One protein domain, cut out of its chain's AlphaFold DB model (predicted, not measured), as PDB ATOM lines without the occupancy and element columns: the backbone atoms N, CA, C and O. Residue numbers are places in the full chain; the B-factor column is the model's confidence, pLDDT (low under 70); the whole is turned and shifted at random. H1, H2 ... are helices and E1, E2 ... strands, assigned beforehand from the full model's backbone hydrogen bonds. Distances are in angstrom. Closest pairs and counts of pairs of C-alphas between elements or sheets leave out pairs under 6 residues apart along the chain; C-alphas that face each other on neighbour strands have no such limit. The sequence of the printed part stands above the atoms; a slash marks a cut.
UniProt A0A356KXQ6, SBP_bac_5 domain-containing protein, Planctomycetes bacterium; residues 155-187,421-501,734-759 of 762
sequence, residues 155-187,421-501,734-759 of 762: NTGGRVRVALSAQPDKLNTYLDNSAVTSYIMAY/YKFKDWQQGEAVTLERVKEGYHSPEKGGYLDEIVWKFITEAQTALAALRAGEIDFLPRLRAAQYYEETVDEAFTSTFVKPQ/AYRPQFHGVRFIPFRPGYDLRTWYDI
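What this domain is: This is residues 155 to 187, 421 to 501 and 734 to 759 of the 762 residues of the protein "SBP_bac_5 domain-containing protein" of Planctomycetes bacterium (UniProt A0A356KXQ6). What is the shape? There is little regular structure: loops surround a strongly twisted four-stranded sheet, with H1 and unnamed residues 734 to 759 on one side, H2 on the other, and H3 and H4 beyond its E1 edge. What composes it? The 140 printed residues are of mixed class, with E1 H1 E2 E3 E4 H2 H3 H4 along the chain and a mixed sheet, E1 E4 E3 E2; it is compact, radius of gyration of the C-alphas 15.0 A, spanning 45 by 34 by 28 A.

Where its parts are: Where are the strands? E1 is residues 159 to 164, from C-alpha (266.077, 248.638, 294.297); E2 421 to 427, 17.6 A; E3 431 to 436; E4 452 to 457. And the helices? H1 is 179 to 185, H2 461 to 470, 14.3 A, H3 481 to 485, H4 491 to 496, ending at C-alpha (275.596, 234.424, 298.362).

How they stand to each other: How do strands pair? E1 and E4 are parallel, N 162 and O 454 2.8 A apart; E2, E3 and E4 form a meander of two antiparallel hairpins, with N 422 and O 435, and N 455 and O 432, each 2.8 A apart. Where are the helices? H1, at height 9.6 A over the sheet, and H2 are on opposite faces; their closest C-alphas to E1 are Val 180 to Leu 164, 6.7 A, and Ala 464 to Ala 163, 6.9 A. H3 and H4 are not on the sheet. Every O i to N i+4 pair is within hydrogen-bond range in H1, H2 and H3, and 1 of 2 in H4.

The domain as a whole: Where are the cuts? Residues 188 to 420 and 502 to 733 are not printed, with C-alpha gaps of 5.5 A and 8.9 A. What else? Links E1 to H1 and E3 to E4 are long; no printed residue is under 70 in pLDDT.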
ATOM      1  N   ASN A 155     261.440 247.510 305.521       85.75
ATOM      2  CA  ASN A 155     262.149 248.740 305.178       85.75
ATOM      3  C   ASN A 155     261.694 249.221 303.796       85.75
ATOM      4  O   ASN A 155     261.483 248.428 302.884       85.75
ATOM      5  N   THR A 156     261.521 250.533 303.640       89.69
ATOM      6  CA  THR A 156     261.069 251.146 302.386       89.69
ATOM      7  C   THR A 156     262.230 251.902 301.748       89.69
ATOM      8  O   THR A 156     262.751 252.834 302.352       89.69
ATOM      9  N   GLY A 157     262.632 251.512 300.539       92.69
ATOM     10  CA  GLY A 157     263.809 252.032 299.844       92.69
ATOM     11  C   GLY A 157     264.508 250.955 299.010       92.69
ATOM     12  O   GLY A 157     263.964 249.877 298.785       92.69
ATOM     13  N   GLY A 158     265.724 251.239 298.541       94.81
ATOM     14  CA  GLY A 158     266.513 250.286 297.751       94.81
ATOM     15  C   GLY A 158     265.940 250.004 296.353       94.81
ATOM     16  O   GLY A 158     265.019 250.671 295.883       94.81
ATOM     17  N   ARG A 159     266.509 249.020 295.651       96.50
ATOM     18  CA  ARG A 159     266.077 248.638 294.297       96.50
ATOM     19  C   ARG A 159     266.310 247.161 294.030       96.50
ATOM     20  O   ARG A 159     267.254 246.597 294.569       96.50
ATOM     21  N   VAL A 160     265.523 246.575 293.131       97.81
ATOM     22  CA  VAL A 160     265.770 245.220 292.613       97.81
ATOM     23  C   VAL A 160     266.046 245.253 291.112       97.81
ATOM     24  O   VAL A 160     265.295 245.851 290.340       97.81
ATOM     25  N   ARG A 161     267.127 244.598 290.682       98.31
ATOM     26  CA  ARG A 161     267.465 244.382 289.269       98.31
ATOM     27  C   ARG A 161     267.111 242.952 288.872       98.31
ATOM     28  O   ARG A 161     267.710 242.002 289.376       98.31
ATOM     29  N   VAL A 162     266.148 242.794 287.972       98.00
ATOM     30  CA  VAL A 162     265.585 241.498 287.572       98.00
ATOM     31  C   VAL A 162     265.921 241.208 286.113       98.00
ATOM     32  O   VAL A 162     265.683 242.048 285.246       98.00
ATOM     33  N   ALA A 163     266.453 240.021 285.820       97.00
ATOM     34  CA  ALA A 163     266.721 239.620 284.439       97.00
ATOM     35  C   ALA A 163     265.445 239.209 283.685       97.00
ATOM     36  O   ALA A 163     264.688 238.347 284.138       97.00
ATOM     37  N   LEU A 164     265.266 239.760 282.483       93.00
ATOM     38  CA  LEU A 164     264.269 239.353 281.497       93.00
ATOM     39  C   LEU A 164     264.951 238.750 280.267       93.00
ATOM     40  O   LEU A 164     265.902 239.311 279.731       93.00
ATOM     41  N   SER A 165     264.420 237.630 279.773       86.06
ATOM     42  CA  SER A 165     264.993 236.898 278.632       86.06
ATOM     43  C   SER A 165     264.701 237.516 277.257       86.06
ATOM     44  O   SER A 165     264.994 236.888 276.244       86.06
ATOM     45  N   ALA A 166     264.060 238.684 277.209       86.75
ATOM     46  CA  ALA A 166     263.737 239.433 275.998       86.75
ATOM     47  C   ALA A 166     263.449 240.901 276.351       86.75
ATOM     48  O   ALA A 166     263.040 241.198 277.476       86.75
ATOM     49  N   GLN A 167     263.622 241.791 275.374       91.38
ATOM     50  CA  GLN A 167     263.113 243.160 275.427       91.38
ATOM     51  C   GLN A 167     261.649 243.185 274.936       91.38
ATOM     52  O   GLN A 167     261.358 242.491 273.960       91.38
ATOM     53  N   PRO A 168     260.745 243.972 275.549       91.44
ATOM     54  CA  PRO A 168     259.441 244.285 274.959       91.44
ATOM     55  C   PRO A 168     259.583 245.139 273.683       91.44
ATOM     56  O   PRO A 168     260.560 245.880 273.524       91.44
ATOM     57  N   ASP A 169     258.602 245.083 272.781       88.88
ATOM     58  CA  ASP A 169     258.513 246.029 271.655       88.88
ATOM     59  C   ASP A 169     257.710 247.278 272.044       88.88
ATOM     60  O   ASP A 169     258.117 248.417 271.778       88.88
ATOM     61  N   LYS A 170     256.595 247.059 272.752       93.19
ATOM     62  CA  LYS A 170     255.676 248.092 273.240       93.19
ATOM     63  C   LYS A 170     255.311 247.784 274.692       93.19
ATOM     64  O   LYS A 170     254.963 246.655 275.020       93.19
ATOM     65  N   LEU A 171     255.335 248.784 275.573       95.62
ATOM     66  CA  LEU A 171     254.821 248.679 276.943       95.62
ATOM     67  C   LEU A 171     253.290 248.825 276.946       95.62
ATOM     68  O   LEU A 171     252.726 249.766 277.498       95.62
ATOM     69  N   ASN A 172     252.623 247.890 276.267       94.69
ATOM     70  CA  ASN A 172     251.171 247.778 276.203       94.69
ATOM     71  C   ASN A 172     250.775 246.312 275.981       94.69
ATOM     72  O   ASN A 172     251.044 245.745 274.924       94.69
ATOM     73  N   THR A 173     250.096 245.709 276.958       90.75
ATOM     74  CA  THR A 173     249.727 244.280 276.958       90.75
ATOM     75  C   THR A 173     248.704 243.872 275.897       90.75
ATOM     76  O   THR A 173     248.468 242.680 275.714       90.75
ATOM     77  N   TYR A 174     248.058 244.835 275.234       91.19
ATOM     78  CA  TYR A 174     247.070 244.577 274.186       91.19
ATOM     79  C   TYR A 174     247.694 244.532 272.790       91.19
ATOM     80  O   TYR A 174     247.189 243.803 271.941       91.19
ATOM     81  N   LEU A 175     248.790 245.270 272.578       91.31
ATOM     82  CA  LEU A 175     249.534 245.321 271.312       91.31
ATOM     83  C   LEU A 175     250.749 244.381 271.311       91.31
ATOM     84  O   LEU A 175     251.076 243.786 270.291       91.31
ATOM     85  N   ASP A 176     251.403 244.220 272.463       88.25
ATOM     86  CA  ASP A 176     252.522 243.304 272.666       88.25
ATOM     87  C   ASP A 176     252.093 242.203 273.647       88.25
ATOM     88  O   ASP A 176     251.935 242.418 274.852       88.25
ATOM     89  N   ASN A 177     251.881 241.004 273.101       81.19
ATOM     90  CA  ASN A 177     251.452 239.821 273.850       81.19
ATOM     91  C   ASN A 177     252.615 239.054 274.507       81.19
ATOM     92  O   ASN A 177     252.420 237.942 275.015       81.19
ATOM     93  N   SER A 178     253.828 239.611 274.492       83.75
ATOM     94  CA  SER A 178     254.971 238.999 275.147       83.75
ATOM     95  C   SER A 178     254.812 239.027 276.667       83.75
ATOM     96  O   SER A 178     254.324 239.973 277.286       83.75
ATOM     97  N   ALA A 179     255.290 237.958 277.298       84.75
ATOM     98  CA  ALA A 179     255.229 237.821 278.746       84.75
ATOM     99  C   ALA A 179     255.992 238.937 279.473       84.75
ATOM    100  O   ALA A 179     255.565 239.379 280.533       84.75
ATOM    101  N   VAL A 180     257.105 239.400 278.893       90.31
ATOM    102  CA  VAL A 180     257.941 240.460 279.471       90.31
ATOM    103  C   VAL A 180     257.181 241.784 279.562       90.31
ATOM    104  O   VAL A 180     257.247 242.434 280.603       90.31
ATOM    105  N   THR A 181     256.372 242.123 278.554       93.94
ATOM    106  CA  THR A 181     255.472 243.284 278.601       93.94
ATOM    107  C   THR A 181     254.444 243.141 279.715       93.94
ATOM    108  O   THR A 181     254.287 244.064 280.512       93.94
ATOM    109  N   SER A 182     253.802 241.974 279.858       91.50
ATOM    110  CA  SER A 182     252.866 241.735 280.968       91.50
ATOM    111  C   SER A 182     253.526 241.867 282.344       91.50
ATOM    112  O   SER A 182     252.904 242.396 283.259       91.50
ATOM    113  N   TYR A 183     254.777 241.418 282.502       93.62
ATOM    114  CA  TYR A 183     255.480 241.479 283.790       93.62
ATOM    115  C   TYR A 183     255.806 242.916 284.192       93.62
ATOM    116  O   TYR A 183     255.701 243.241 285.366       93.62
ATOM    117  N   ILE A 184     256.172 243.776 283.238       96.25
ATOM    118  CA  ILE A 184     256.440 245.195 283.501       96.25
ATOM    119  C   ILE A 184     255.120 245.935 283.768       96.25
ATOM    120  O   ILE A 184     254.989 246.636 284.771       96.25
ATOM    121  N   MET A 185     254.120 245.745 282.899       96.25
ATOM    122  CA  MET A 185     252.860 246.493 282.955       96.25
ATOM    123  C   MET A 185     251.999 246.173 284.180       96.25
ATOM    124  O   MET A 185     251.272 247.058 284.620       96.25
ATOM    125  N   ALA A 186     252.132 244.986 284.783       94.31
ATOM    126  CA  ALA A 186     251.440 244.615 286.024       94.31
ATOM    127  C   ALA A 186     251.785 245.497 287.247       94.31
ATOM    128  O   ALA A 186     251.085 245.444 288.256       94.31
ATOM    129  N   TYR A 187     252.855 246.300 287.176       96.56
ATOM    130  CA  TYR A 187     253.218 247.277 288.213       96.56
ATOM    131  C   TYR A 187     252.804 248.716 287.857       96.56
ATOM    132  O   TYR A 187     252.769 249.563 288.750       96.56
ATOM    133  N   TYR A 421     253.794 251.523 290.865       98.44
ATOM    134  CA  TYR A 421     255.021 252.019 290.243       98.44
ATOM    135  C   TYR A 421     254.698 252.765 288.949       98.44
ATOM    136  O   TYR A 421     253.799 252.382 288.207       98.44
ATOM    137  N   LYS A 422     255.469 253.810 288.648       98.00
ATOM    138  CA  LYS A 422     255.385 254.566 287.395       98.00
ATOM    139  C   LYS A 422     256.615 254.330 286.531       98.00
ATOM    140  O   LYS A 422     257.688 253.986 287.032       98.00
ATOM    141  N   PHE A 423     256.454 254.509 285.225       98.50
ATOM    142  CA  PHE A 423     257.568 254.481 284.286       98.50
ATOM    143  C   PHE A 423     258.599 255.564 284.635       98.50
ATOM    144  O   PHE A 423     258.226 256.719 284.838       98.50
ATOM    145  N   LYS A 424     259.886 255.193 284.675       98.38
ATOM    146  CA  LYS A 424     261.000 256.126 284.897       98.38
ATOM    147  C   LYS A 424     261.856 256.311 283.644       98.38
ATOM    148  O   LYS A 424     262.130 257.442 283.258       98.38
ATOM    149  N   ASP A 425     262.317 255.208 283.050       98.12
ATOM    150  CA  ASP A 425     263.273 255.223 281.934       98.12
ATOM    151  C   ASP A 425     263.242 253.913 281.123       98.12
ATOM    152  O   ASP A 425     262.941 252.844 281.663       98.12
ATOM    153  N   TRP A 426     263.611 253.987 279.840       97.69
ATOM    154  CA  TRP A 426     263.844 252.836 278.965       97.69
ATOM    155  C   TRP A 426     265.118 253.036 278.140       97.69
ATOM    156  O   TRP A 426     265.141 253.706 277.108       97.69
ATOM    157  N   GLN A 427     266.171 252.339 278.554       96.94
ATOM    158  CA  GLN A 427     267.417 252.216 277.810       96.94
ATOM    159  C   GLN A 427     267.268 251.070 276.802       96.94
ATOM    160  O   GLN A 427     267.295 249.891 277.164       96.94
ATOM    161  N   GLN A 428     267.031 251.420 275.533       92.62
ATOM    162  CA  GLN A 428     266.855 250.472 274.426       92.62
ATOM    163  C   GLN A 428     268.018 249.462 274.387       92.62
ATOM    164  O   GLN A 428     269.183 249.845 274.367       92.62
ATOM    165  N   GLY A 429     267.697 248.169 274.355       91.38
ATOM    166  CA  GLY A 429     268.661 247.067 274.390       91.38
ATOM    167  C   GLY A 429     269.181 246.695 275.784       91.38
ATOM    168  O   GLY A 429     269.716 245.602 275.929       91.38
ATOM    169  N   GLU A 430     268.995 247.539 276.806       96.31
ATOM    170  CA  GLU A 430     269.588 247.342 278.135       96.31
ATOM    171  C   GLU A 430     268.561 247.119 279.259       96.31
ATOM    172  O   GLU A 430     268.613 246.085 279.932       96.31
ATOM    173  N   ALA A 431     267.653 248.073 279.507       97.81
ATOM    174  CA  ALA A 431     266.727 247.995 280.639       97.81
ATOM    175  C   ALA A 431     265.466 248.867 280.520       97.81
ATOM    176  O   ALA A 431     265.467 249.898 279.851       97.81
ATOM    177  N   VAL A 432     264.425 248.504 281.277       98.44
ATOM    178  CA  VAL A 432     263.324 249.399 281.684       98.44
ATOM    179  C   VAL A 432     263.371 249.585 283.199       98.44
ATOM    180  O   VAL A 432     263.460 248.604 283.936       98.44
ATOM    181  N   THR A 433     263.288 250.829 283.667       98.69
ATOM    182  CA  THR A 433     263.230 251.165 285.097       98.69
ATOM    183  C   THR A 433     261.866 251.733 285.458       98.69
ATOM    184  O   THR A 433     261.365 252.641 284.790       98.69
ATOM    185  N   LEU A 434     261.293 251.222 286.545       98.75
ATOM    186  CA  LEU A 434     260.100 251.748 287.200       98.75
ATOM    187  C   LEU A 434     260.485 252.340 288.558       98.75
ATOM    188  O   LEU A 434     261.358 251.797 289.234       98.75
ATOM    189  N   GLU A 435     259.813 253.407 288.976       98.38
ATOM    190  CA  GLU A 435     259.979 254.029 290.298       98.38
ATOM    191  C   GLU A 435     258.673 253.962 291.104       98.38
ATOM    192  O   GLU A 435     257.582 254.053 290.535       98.38
ATOM    193  N   ARG A 436     258.758 253.793 292.427       98.00
ATOM    194  CA  ARG A 436     257.565 253.665 293.280       98.00
ATOM    195  C   ARG A 436     256.812 254.989 293.422       98.00
ATOM    196  O   ARG A 436     257.402 256.042 293.668       98.00
ATOM    197  N   VAL A 437     255.484 254.923 293.374       97.12
ATOM    198  CA  VAL A 437     254.587 256.020 293.753       97.12
ATOM    199  C   VAL A 437     254.603 256.156 295.281       97.12
ATOM    200  O   VAL A 437     253.875 255.469 295.993       97.12
ATOM    201  N   LYS A 438     255.486 257.019 295.804       91.69
ATOM    202  CA  LYS A 438     255.728 257.157 297.256       91.69
ATOM    203  C   LYS A 438     254.526 257.688 298.044       91.69
ATOM    204  O   LYS A 438     254.361 257.322 299.202       91.69
ATOM    205  N   GLU A 439     253.698 258.522 297.424       88.69
ATOM    206  CA  GLU A 439     252.496 259.113 298.018       88.69
ATOM    207  C   GLU A 439     251.353 259.128 296.995       88.69
ATOM    208  O   GLU A 439     251.583 259.258 295.795       88.69
ATOM    209  N   GLY A 440     250.107 259.029 297.467       86.94
ATOM    210  CA  GLY A 440     248.915 259.211 296.630       86.94
ATOM    211  C   GLY A 440     248.438 257.991 295.832       86.94
ATOM    212  O   GLY A 440     247.391 258.087 295.198       86.94
ATOM    213  N   TYR A 441     249.128 256.846 295.891       95.12
ATOM    214  CA  TYR A 441     248.585 255.580 295.380       95.12
ATOM    215  C   TYR A 441     247.334 255.165 296.180       95.12
ATOM    216  O   TYR A 441     247.277 255.323 297.402       95.12
ATOM    217  N   HIS A 442     246.304 254.665 295.493       94.56
ATOM    218  CA  HIS A 442     244.946 254.543 296.053       94.56
ATOM    219  C   HIS A 442     244.720 253.335 296.971       94.56
ATOM    220  O   HIS A 442     243.714 253.300 297.688       94.56
ATOM    221  N   SER A 443     245.657 252.383 296.965       93.25
ATOM    222  CA  SER A 443     245.692 251.188 297.817       93.25
ATOM    223  C   SER A 443     247.055 251.090 298.530       93.25
ATOM    224  O   SER A 443     247.879 250.255 298.149       93.25
ATOM    225  N   PRO A 444     247.360 251.965 299.515       90.00
ATOM    226  CA  PRO A 444     248.695 252.078 300.120       90.00
ATOM    227  C   PRO A 444     249.273 250.759 300.647       90.00
ATOM    228  O   PRO A 444     250.480 250.547 300.583       90.00
ATOM    229  N   GLU A 445     248.419 249.836 301.094       88.50
ATOM    230  CA  GLU A 445     248.790 248.497 301.565       88.50
ATOM    231  C   GLU A 445     249.380 247.579 300.476       88.50
ATOM    232  O   GLU A 445     249.955 246.539 300.789       88.50
ATOM    233  N   LYS A 446     249.265 247.972 299.200       90.00
ATOM    234  CA  LYS A 446     249.833 247.295 298.020       90.00
ATOM    235  C   LYS A 446     250.890 248.150 297.304       90.00
ATOM    236  O   LYS A 446     251.280 247.820 296.185       90.00
ATOM    237  N   GLY A 447     251.328 249.257 297.916       92.19
ATOM    238  CA  GLY A 447     252.220 250.253 297.307       92.19
ATOM    239  C   GLY A 447     253.623 249.750 296.949       92.19
ATOM    240  O   GLY A 447     254.307 250.377 296.146       92.19
ATOM    241  N   GLY A 448     254.051 248.616 297.507       93.69
ATOM    242  CA  GLY A 448     255.423 248.128 297.381       93.69
ATOM    243  C   GLY A 448     256.397 248.811 298.343       93.69
ATOM    244  O   GLY A 448     256.101 249.867 298.901       93.69
ATOM    245  N   TYR A 449     257.572 248.209 298.526       95.19
ATOM    246  CA  TYR A 449     258.603 248.728 299.434       95.19
ATOM    247  C   TYR A 449     259.874 249.204 298.722       95.19
ATOM    248  O   TYR A 449     260.570 250.073 299.238       95.19
ATOM    249  N   LEU A 450     260.171 248.682 297.529       96.88
ATOM    250  CA  LEU A 450     261.366 249.038 296.758       96.88
ATOM    251  C   LEU A 450     261.192 250.403 296.090       96.88
ATOM    252  O   LEU A 450     260.102 250.712 295.616       96.88
ATOM    253  N   ASP A 451     262.221 251.253 296.077       97.38
ATOM    254  CA  ASP A 451     262.164 252.565 295.407       97.38
ATOM    255  C   ASP A 451     262.216 252.419 293.879       97.38
ATOM    256  O   ASP A 451     261.534 253.170 293.179       97.38
ATOM    257  N   GLU A 452     262.957 251.429 293.366       98.12
ATOM    258  CA  GLU A 452     263.032 251.114 291.933       98.12
ATOM    259  C   GLU A 452     262.919 249.609 291.636       98.12
ATOM    260  O   GLU A 452     263.487 248.765 292.337       98.12
ATOM    261  N   ILE A 453     262.264 249.283 290.518       98.62
ATOM    262  CA  ILE A 453     262.337 247.965 289.871       98.62
ATOM    263  C   ILE A 453     263.016 248.160 288.515       98.62
ATOM    264  O   ILE A 453     262.521 248.906 287.668       98.62
ATOM    265  N   VAL A 454     264.144 247.486 288.297       98.56
ATOM    266  CA  VAL A 454     264.940 247.583 287.067       98.56
ATOM    267  C   VAL A 454     264.901 246.246 286.335       98.56
ATOM    268  O   VAL A 454     265.479 245.256 286.778       98.56
ATOM    269  N   TRP A 455     264.255 246.216 285.180       98.31
ATOM    270  CA  TRP A 455     264.154 245.043 284.322       98.31
ATOM    271  C   TRP A 455     265.292 245.052 283.299       98.31
ATOM    272  O   TRP A 455     265.247 245.826 282.347       98.31
ATOM    273  N   LYS A 456     266.322 244.221 283.498       98.06
ATOM    274  CA  LYS A 456     267.515 244.116 282.633       98.06
ATOM    275  C   LYS A 456     267.305 243.068 281.540       98.06
ATOM    276  O   LYS A 456     266.949 241.930 281.843       98.06
ATOM    277  N   PHE A 457     267.559 243.415 280.282       95.50
ATOM    278  CA  PHE A 457     267.374 242.506 279.146       95.50
ATOM    279  C   PHE A 457     268.621 241.637 278.939       95.50
ATOM    280  O   PHE A 457     269.647 242.105 278.457       95.50
ATOM    281  N   ILE A 458     268.539 240.355 279.308       94.81
ATOM    282  CA  ILE A 458     269.633 239.387 279.160       94.81
ATOM    283  C   ILE A 458     269.061 238.092 278.575       94.81
ATOM    284  O   ILE A 458     268.466 237.274 279.276       94.81
ATOM    285  N   THR A 459     269.217 237.922 277.263       87.25
ATOM    286  CA  THR A 459     268.643 236.801 276.498       87.25
ATOM    287  C   THR A 459     269.333 235.467 276.788       87.25
ATOM    288  O   THR A 459     268.667 234.440 276.938       87.25
ATOM    289  N   GLU A 460     270.665 235.474 276.889       89.25
ATOM    290  CA  GLU A 460     271.467 234.260 277.040       89.25
ATOM    291  C   GLU A 460     271.607 233.811 278.495       89.25
ATOM    292  O   GLU A 460     272.067 234.550 279.367       89.25
ATOM    293  N   ALA A 461     271.254 232.550 278.756       89.88
ATOM    294  CA  ALA A 461     271.130 232.020 280.116       89.88
ATOM    295  C   ALA A 461     272.458 231.984 280.892       89.88
ATOM    296  O   ALA A 461     272.454 232.155 282.112       89.88
ATOM    297  N   GLN A 462     273.590 231.773 280.211       93.25
ATOM    298  CA  GLN A 462     274.905 231.806 280.861       93.25
ATOM    299  C   GLN A 462     275.370 233.236 281.151       93.25
ATOM    300  O   GLN A 462     275.886 233.502 282.234       93.25
ATOM    301  N   THR A 463     275.086 234.184 280.253       95.94
ATOM    302  CA  THR A 463     275.310 235.616 280.499       95.94
ATOM    303  C   THR A 463     274.481 236.106 281.687       95.94
ATOM    304  O   THR A 463     275.000 236.815 282.540       95.94
ATOM    305  N   ALA A 464     273.223 235.669 281.809       96.19
ATOM    306  CA  ALA A 464     272.367 236.017 282.943       96.19
ATOM    307  C   ALA A 464     272.895 235.460 284.282       96.19
ATOM    308  O   ALA A 464     272.881 236.165 285.290       96.19
ATOM    309  N   LEU A 465     273.414 234.225 284.302       96.75
ATOM    310  CA  LEU A 465     274.053 233.652 285.493       96.75
ATOM    311  C   LEU A 465     275.367 234.373 285.851       96.75
ATOM    312  O   LEU A 465     275.644 234.601 287.032       96.75
ATOM    313  N   ALA A 466     276.161 234.773 284.855       97.00
ATOM    314  CA  ALA A 466     277.366 235.574 285.062       97.00
ATOM    315  C   ALA A 466     277.037 236.967 285.635       97.00
ATOM    316  O   ALA A 466     277.643 237.366 286.627       97.00
ATOM    317  N   ALA A 467     276.023 237.650 285.094       97.75
ATOM    318  CA  ALA A 467     275.537 238.940 285.590       97.75
ATOM    319  C   ALA A 467     275.043 238.861 287.049       97.75
ATOM    320  O   ALA A 467     275.289 239.770 287.844       97.75
ATOM    321  N   LEU A 468     274.393 237.755 287.440       97.94
ATOM    322  CA  LEU A 468     273.990 237.519 288.832       97.94
ATOM    323  C   LEU A 468     275.215 237.404 289.752       97.94
ATOM    324  O   LEU A 468     275.298 238.114 290.759       97.94
ATOM    325  N   ARG A 469     276.190 236.559 289.378       96.31
ATOM    326  CA  ARG A 469     277.462 236.383 290.107       96.31
ATOM    327  C   ARG A 469     278.223 237.706 290.252       96.31
ATOM    328  O   ARG A 469     278.668 238.020 291.352       96.31
ATOM    329  N   ALA A 470     278.296 238.501 289.185       96.88
ATOM    330  CA  ALA A 470     278.916 239.828 289.170       96.88
ATOM    331  C   ALA A 470     278.152 240.888 289.992       96.88
ATOM    332  O   ALA A 470     278.695 241.952 290.278       96.88
ATOM    333  N   GLY A 471     276.902 240.618 290.388       96.00
ATOM    334  CA  GLY A 471     276.058 241.591 291.085       96.00
ATOM    335  C   GLY A 471     275.538 242.707 290.180       96.00
ATOM    336  O   GLY A 471     275.205 243.783 290.673       96.00
ATOM    337  N   GLU A 472     275.451 242.466 288.870       97.56
ATOM    338  CA  GLU A 472     274.796 243.347 287.894       97.56
ATOM    339  C   GLU A 472     273.267 243.220 287.954       97.56
ATOM    340  O   GLU A 472     272.560 244.210 287.746       97.56
ATOM    341  N   ILE A 473     272.775 242.029 288.313       98.25
ATOM    342  CA  ILE A 473     271.379 241.745 288.664       98.25
ATOM    343  C   ILE A 473     271.274 241.178 290.086       98.25
ATOM    344  O   ILE A 473     272.223 240.598 290.617       98.25
ATOM    345  N   ASP A 474     270.095 241.335 290.680       97.94
ATOM    346  CA  ASP A 474     269.768 240.940 292.053       97.94
ATOM    347  C   ASP A 474     268.854 239.709 292.108       97.94
ATOM    348  O   ASP A 474     268.903 238.944 293.074       97.94
ATOM    349  N   PHE A 475     268.044 239.505 291.061       97.81
ATOM    350  CA  PHE A 475     267.158 238.356 290.889       97.81
ATOM    351  C   PHE A 475     267.236 237.814 289.455       97.81
ATOM    352  O   PHE A 475     266.957 238.511 288.476       97.81
ATOM    353  N   LEU A 476     267.574 236.531 289.336       97.44
ATOM    354  CA  LEU A 476     267.457 235.749 288.113       97.44
ATOM    355  C   LEU A 476     266.232 234.823 288.232       97.44
ATOM    356  O   LEU A 476     266.337 233.768 288.861       97.44
ATOM    357  N   PRO A 477     265.076 235.167 287.630       93.62
ATOM    358  CA  PRO A 477     263.834 234.395 287.760       93.62
ATOM    359  C   PRO A 477     263.803 233.104 286.922       93.62
ATOM    360  O   PRO A 477     262.763 232.454 286.839       93.62
ATOM    361  N   ARG A 478     264.905 232.755 286.243       90.19
ATOM    362  CA  ARG A 478     264.990 231.581 285.368       90.19
ATOM    363  C   ARG A 478     266.412 231.019 285.291       90.19
ATOM    364  O   ARG A 478     267.175 231.373 284.396       90.19
ATOM    365  N   LEU A 479     266.734 230.093 286.186       91.31
ATOM    366  CA  LEU A 479     267.845 229.154 286.016       91.31
ATOM    367  C   LEU A 479     267.383 227.960 285.165       91.31
ATOM    368  O   LEU A 479     266.241 227.511 285.275       91.31
ATOM    369  N   ARG A 480     268.258 227.439 284.297       85.00
ATOM    370  CA  ARG A 480     268.051 226.130 283.645       85.00
ATOM    371  C   ARG A 480     268.347 224.997 284.639       85.00
ATOM    372  O   ARG A 480     269.081 225.213 285.594       85.00
ATOM    373  N   ALA A 481     267.847 223.784 284.381       82.25
ATOM    374  CA  ALA A 481     268.019 222.637 285.285       82.25
ATOM    375  C   ALA A 481     269.493 222.382 285.667       82.25
ATOM    376  O   ALA A 481     269.803 222.387 286.853       82.25
ATOM    377  N   ALA A 482     270.408 222.287 284.692       83.69
ATOM    378  CA  ALA A 482     271.848 222.149 284.958       83.69
ATOM    379  C   ALA A 482     272.406 223.329 285.777       83.69
ATOM    380  O   ALA A 482     273.096 223.132 286.775       83.69
ATOM    381  N   GLN A 483     272.018 224.568 285.449       91.44
ATOM    382  CA  GLN A 483     272.426 225.736 286.231       91.44
ATOM    383  C   GLN A 483     271.951 225.642 287.686       91.44
ATOM    384  O   GLN A 483     272.703 225.976 288.595       91.44
ATOM    385  N   TYR A 484     270.725 225.171 287.925       91.50
ATOM    386  CA  TYR A 484     270.141 225.047 289.260       91.50
ATOM    387  C   TYR A 484     270.697 223.855 290.057       91.50
ATOM    388  O   TYR A 484     270.927 223.990 291.257       91.50
ATOM    389  N   TYR A 485     270.915 222.701 289.429       88.12
ATOM    390  CA  TYR A 485     271.261 221.451 290.117       88.12
ATOM    391  C   TYR A 485     272.742 221.063 290.060       88.12
ATOM    392  O   TYR A 485     273.160 220.223 290.852       88.12
ATOM    393  N   GLU A 486     273.531 221.677 289.179       89.06
ATOM    394  CA  GLU A 486     274.935 221.310 288.945       89.06
ATOM    395  C   GLU A 486     275.861 222.534 289.040       89.06
ATOM    396  O   GLU A 486     276.827 222.520 289.794       89.06
ATOM    397  N   GLU A 487     275.560 223.635 288.338       93.25
ATOM    398  CA  GLU A 487     276.505 224.764 288.204       93.25
ATOM    399  C   GLU A 487     276.485 225.779 289.364       93.25
ATOM    400  O   GLU A 487     277.289 226.713 289.363       93.25
ATOM    401  N   THR A 488     275.537 225.670 290.303       93.88
ATOM    402  CA  THR A 488     275.318 226.646 291.398       93.88
ATOM    403  C   THR A 488     275.069 225.985 292.758       93.88
ATOM    404  O   THR A 488     274.315 226.499 293.589       93.88
ATOM    405  N   VAL A 489     275.611 224.785 292.966       92.38
ATOM    406  CA  VAL A 489     275.482 224.026 294.230       92.38
ATOM    407  C   VAL A 489     276.679 224.196 295.165       92.38
ATOM    408  O   VAL A 489     276.661 223.676 296.275       92.38
ATOM    409  N   ASP A 490     277.706 224.923 294.730       93.12
ATOM    410  CA  ASP A 490     278.884 225.244 295.525       93.12
ATOM    411  C   ASP A 490     278.568 226.208 296.685       93.12
ATOM    412  O   ASP A 490     277.595 226.972 296.657       93.12
ATOM    413  N   GLU A 491     279.409 226.183 297.719       93.00
ATOM    414  CA  GLU A 491     279.248 227.018 298.915       93.00
ATOM    415  C   GLU A 491     279.348 228.518 298.597       93.00
ATOM    416  O   GLU A 491     278.586 229.315 299.145       93.00
ATOM    417  N   ALA A 492     280.218 228.920 297.663       92.56
ATOM    418  CA  ALA A 492     280.386 230.326 297.298       92.56
ATOM    419  C   ALA A 492     279.112 230.904 296.653       92.56
ATOM    420  O   ALA A 492     278.723 232.035 296.951       92.56
ATOM    421  N   PHE A 493     278.410 230.128 295.823       95.19
ATOM    422  CA  PHE A 493     277.106 230.523 295.298       95.19
ATOM    423  C   PHE A 493     276.007 230.455 296.365       95.19
ATOM    424  O   PHE A 493     275.250 231.412 296.528       95.19
ATOM    425  N   THR A 494     275.896 229.342 297.093       91.19
ATOM    426  CA  THR A 494     274.762 229.083 298.003       91.19
ATOM    427  C   THR A 494     274.784 229.916 299.289       91.19
ATOM    428  O   THR A 494     273.721 230.197 299.837       91.19
ATOM    429  N   SER A 495     275.951 230.399 299.725       91.00
ATOM    430  CA  SER A 495     276.069 231.431 300.772       91.00
ATOM    431  C   SER A 495     275.685 232.836 300.280       91.00
ATOM    432  O   SER A 495     275.233 233.666 301.067       91.00
ATOM    433  N   THR A 496     275.820 233.101 298.974       94.25
ATOM    434  CA  THR A 496     275.596 234.424 298.362       94.25
ATOM    435  C   THR A 496     274.174 234.608 297.812       94.25
ATOM    436  O   THR A 496     273.722 235.746 297.662       94.25
ATOM    437  N   PHE A 497     273.452 233.522 297.511       95.44
ATOM    438  CA  PHE A 497     272.129 233.558 296.877       95.44
ATOM    439  C   PHE A 497     271.153 232.538 297.466       95.44
ATOM    440  O   PHE A 497     271.471 231.361 297.628       95.44
ATOM    441  N   VAL A 498     269.905 232.964 297.665       93.31
ATOM    442  CA  VAL A 498     268.784 232.053 297.914       93.31
ATOM    443  C   VAL A 498     268.304 231.494 296.577       93.31
ATOM    444  O   VAL A 498     268.102 232.251 295.627       93.31
ATOM    445  N   LYS A 499     268.096 230.176 296.502       92.19
ATOM    446  CA  LYS A 499     267.669 229.456 295.291       92.19
ATOM    447  C   LYS A 499     266.226 228.952 295.414       92.19
ATOM    448  O   LYS A 499     266.010 227.876 295.969       92.19
ATOM    449  N   PRO A 500     265.231 229.731 294.959       88.75
ATOM    450  CA  PRO A 500     263.830 229.333 295.000       88.75
ATOM    451  C   PRO A 500     263.371 228.435 293.847       88.75
ATOM    452  O   PRO A 500     263.873 228.511 292.722       88.75
ATOM    453  N   GLN A 501     262.317 227.666 294.134       86.88
ATOM    454  CA  GLN A 501     261.464 226.992 293.154       86.88
ATOM    455  C   GLN A 501     260.001 227.340 293.429       86.88
ATOM    456  O   GLN A 501     259.588 227.411 294.585       86.88
ATOM    457  N   ALA A 734     267.334 232.370 291.334       96.00
ATOM    458  CA  ALA A 734     268.244 232.752 292.408       96.00
ATOM    459  C   ALA A 734     268.162 234.261 292.679       96.00
ATOM    460  O   ALA A 734     268.117 235.045 291.729       96.00
ATOM    461  N   TYR A 735     268.145 234.664 293.952       95.88
ATOM    462  CA  TYR A 735     268.095 236.071 294.371       95.88
ATOM    463  C   TYR A 735     269.009 236.365 295.572       95.88
ATOM    464  O   TYR A 735     269.400 235.454 296.308       95.88
ATOM    465  N   ARG A 736     269.377 237.637 295.762       94.75
ATOM    466  CA  ARG A 736     270.218 238.098 296.886       94.75
ATOM    467  C   ARG A 736     269.493 237.953 298.241       94.75
ATOM    468  O   ARG A 736     268.352 238.390 298.352       94.75
ATOM    469  N   PRO A 737     270.137 237.427 299.301       91.12
ATOM    470  CA  PRO A 737     269.486 237.140 300.587       91.12
ATOM    471  C   PRO A 737     269.016 238.373 301.377       91.12
ATOM    472  O   PRO A 737     268.303 238.187 302.358       91.12
ATOM    473  N   GLN A 738     269.396 239.588 300.968       91.38
ATOM    474  CA  GLN A 738     268.930 240.862 301.539       91.38
ATOM    475  C   GLN A 738     267.445 241.160 301.248       91.38
ATOM    476  O   GLN A 738     266.822 241.946 301.956       91.38
ATOM    477  N   PHE A 739     266.862 240.533 300.216       93.19
ATOM    478  CA  PHE A 739     265.444 240.700 299.910       93.19
ATOM    479  C   PHE A 739     264.598 239.792 300.802       93.19
ATOM    480  O   PHE A 739     264.664 238.564 300.710       93.19
ATOM    481  N   HIS A 740     263.793 240.411 301.657       90.94
ATOM    482  CA  HIS A 740     262.813 239.766 302.525       90.94
ATOM    483  C   HIS A 740     261.384 240.047 302.027       90.94
ATOM    484  O   HIS A 740     261.178 240.799 301.074       90.94
ATOM    485  N   GLY A 741     260.384 239.368 302.605       87.62
ATOM    486  CA  GLY A 741     258.998 239.416 302.107       87.62
ATOM    487  C   GLY A 741     258.804 238.727 300.747       87.62
ATOM    488  O   GLY A 741     257.861 239.029 300.014       87.62
ATOM    489  N   VAL A 742     259.704 237.813 300.377       88.12
ATOM    490  CA  VAL A 742     259.747 237.180 299.053       88.12
ATOM    491  C   VAL A 742     258.610 236.172 298.892       88.12
ATOM    492  O   VAL A 742     258.670 235.040 299.381       88.12
ATOM    493  N   ARG A 743     257.575 236.583 298.152       83.44
ATOM    494  CA  ARG A 743     256.384 235.776 297.878       83.44
ATOM    495  C   ARG A 743     256.375 235.252 296.445       83.44
ATOM    496  O   ARG A 743     256.422 236.026 295.484       83.44
ATOM    497  N   PHE A 744     256.248 233.935 296.322       85.62
ATOM    498  CA  PHE A 744     255.912 233.258 295.073       85.62
ATOM    499  C   PHE A 744     254.406 232.977 295.026       85.62
ATOM    500  O   PHE A 744     253.759 232.826 296.062       85.62
ATOM    501  N   ILE A 745     253.834 232.969 293.826       85.31
ATOM    502  CA  ILE A 745     252.389 232.891 293.576       85.31
ATOM    503  C   ILE A 745     252.108 231.947 292.393       85.31
ATOM    504  O   ILE A 745     252.963 231.807 291.520       85.31
ATOM    505  N   PRO A 746     250.926 231.306 292.303       79.75
ATOM    506  CA  PRO A 746     250.616 230.386 291.203       79.75
ATOM    507  C   PRO A 746     250.279 231.088 289.873       79.75
ATOM    508  O   PRO A 746     250.143 230.427 288.840       79.75
ATOM    509  N   PHE A 747     250.154 232.420 289.876       82.50
ATOM    510  CA  PHE A 747     249.914 233.241 288.687       82.50
ATOM    511  C   PHE A 747     251.228 233.697 288.055       82.50
ATOM    512  O   PHE A 747     252.150 234.101 288.754       82.50
ATOM    513  N   ARG A 748     251.307 233.702 286.724       83.75
ATOM    514  CA  ARG A 748     252.462 234.204 285.958       83.75
ATOM    515  C   ARG A 748     252.762 235.685 286.311       83.75
ATOM    516  O   ARG A 748     251.811 236.458 286.316       83.75
ATOM    517  N   PRO A 749     254.023 236.120 286.561       86.75
ATOM    518  CA  PRO A 749     255.318 235.430 286.394       86.75
ATOM    519  C   PRO A 749     255.680 234.415 287.488       86.75
ATOM    520  O   PRO A 749     256.689 233.719 287.377       86.75
ATOM    521  N   GLY A 750     254.864 234.315 288.529       88.38
ATOM    522  CA  GLY A 750     255.038 233.397 289.647       88.38
ATOM    523  C   GLY A 750     255.623 234.038 290.905       88.38
ATOM    524  O   GLY A 750     255.889 233.339 291.873       88.38
ATOM    525  N   TYR A 751     255.807 235.357 290.908       90.38
ATOM    526  CA  TYR A 751     256.262 236.163 292.042       90.38
ATOM    527  C   TYR A 751     255.619 237.555 291.989       90.38
ATOM    528  O   TYR A 751     255.194 237.998 290.921       90.38
ATOM    529  N   ASP A 752     255.588 238.247 293.126       91.12
ATOM    530  CA  ASP A 752     255.095 239.623 293.242       91.12
ATOM    531  C   ASP A 752     256.144 240.511 293.923       91.12
ATOM    532  O   ASP A 752     256.381 240.390 295.123       91.12
ATOM    533  N   LEU A 753     256.777 241.417 293.170       94.69
ATOM    534  CA  LEU A 753     257.811 242.314 293.702       94.69
ATOM    535  C   LEU A 753     257.238 243.405 294.625       94.69
ATOM    536  O   LEU A 753     258.006 244.082 295.305       94.69
ATOM    537  N   ARG A 754     255.906 243.568 294.713       92.88
ATOM    538  CA  ARG A 754     255.271 244.482 295.682       92.88
ATOM    539  C   ARG A 754     255.448 244.000 297.124       92.88
ATOM    540  O   ARG A 754     255.403 244.819 298.034       92.88
ATOM    541  N   THR A 755     255.664 242.704 297.364       91.75
ATOM    542  CA  THR A 755     255.888 242.191 298.730       91.75
ATOM    543  C   THR A 755     257.355 242.232 299.157       91.75
ATOM    544  O   THR A 755     257.636 242.108 300.346       91.75
ATOM    545  N   TRP A 756     258.281 242.409 298.209       93.62
ATOM    546  CA  TRP A 756     259.721 242.360 298.454       93.62
ATOM    547  C   TRP A 756     260.203 243.679 299.065       93.62
ATOM    548  O   TRP A 756     259.818 244.754 298.604       93.62
ATOM    549  N   TYR A 757     261.083 243.595 300.060       93.62
ATOM    550  CA  TYR A 757     261.801 244.733 300.637       93.62
ATOM    551  C   TYR A 757     263.279 244.400 300.836       93.62
ATOM    552  O   TYR A 757     263.625 243.250 301.104       93.62
ATOM    553  N   ASP A 758     264.145 245.401 300.693       93.81
ATOM    554  CA  ASP A 758     265.581 245.279 300.959       93.81
ATOM    555  C   ASP A 758     265.854 245.656 302.422       93.81
ATOM    556  O   ASP A 758     265.575 246.784 302.837       93.81
ATOM    557  N   ILE A 759     266.370 244.717 303.218       90.94
ATOM    558  CA  ILE A 759     266.672 244.964 304.637       90.94
ATOM    559  C   ILE A 759     267.807 245.977 304.826       90.94
ATOM    560  O   ILE A 759     267.829 246.666 305.846       90.94
TER     561      ILE A 759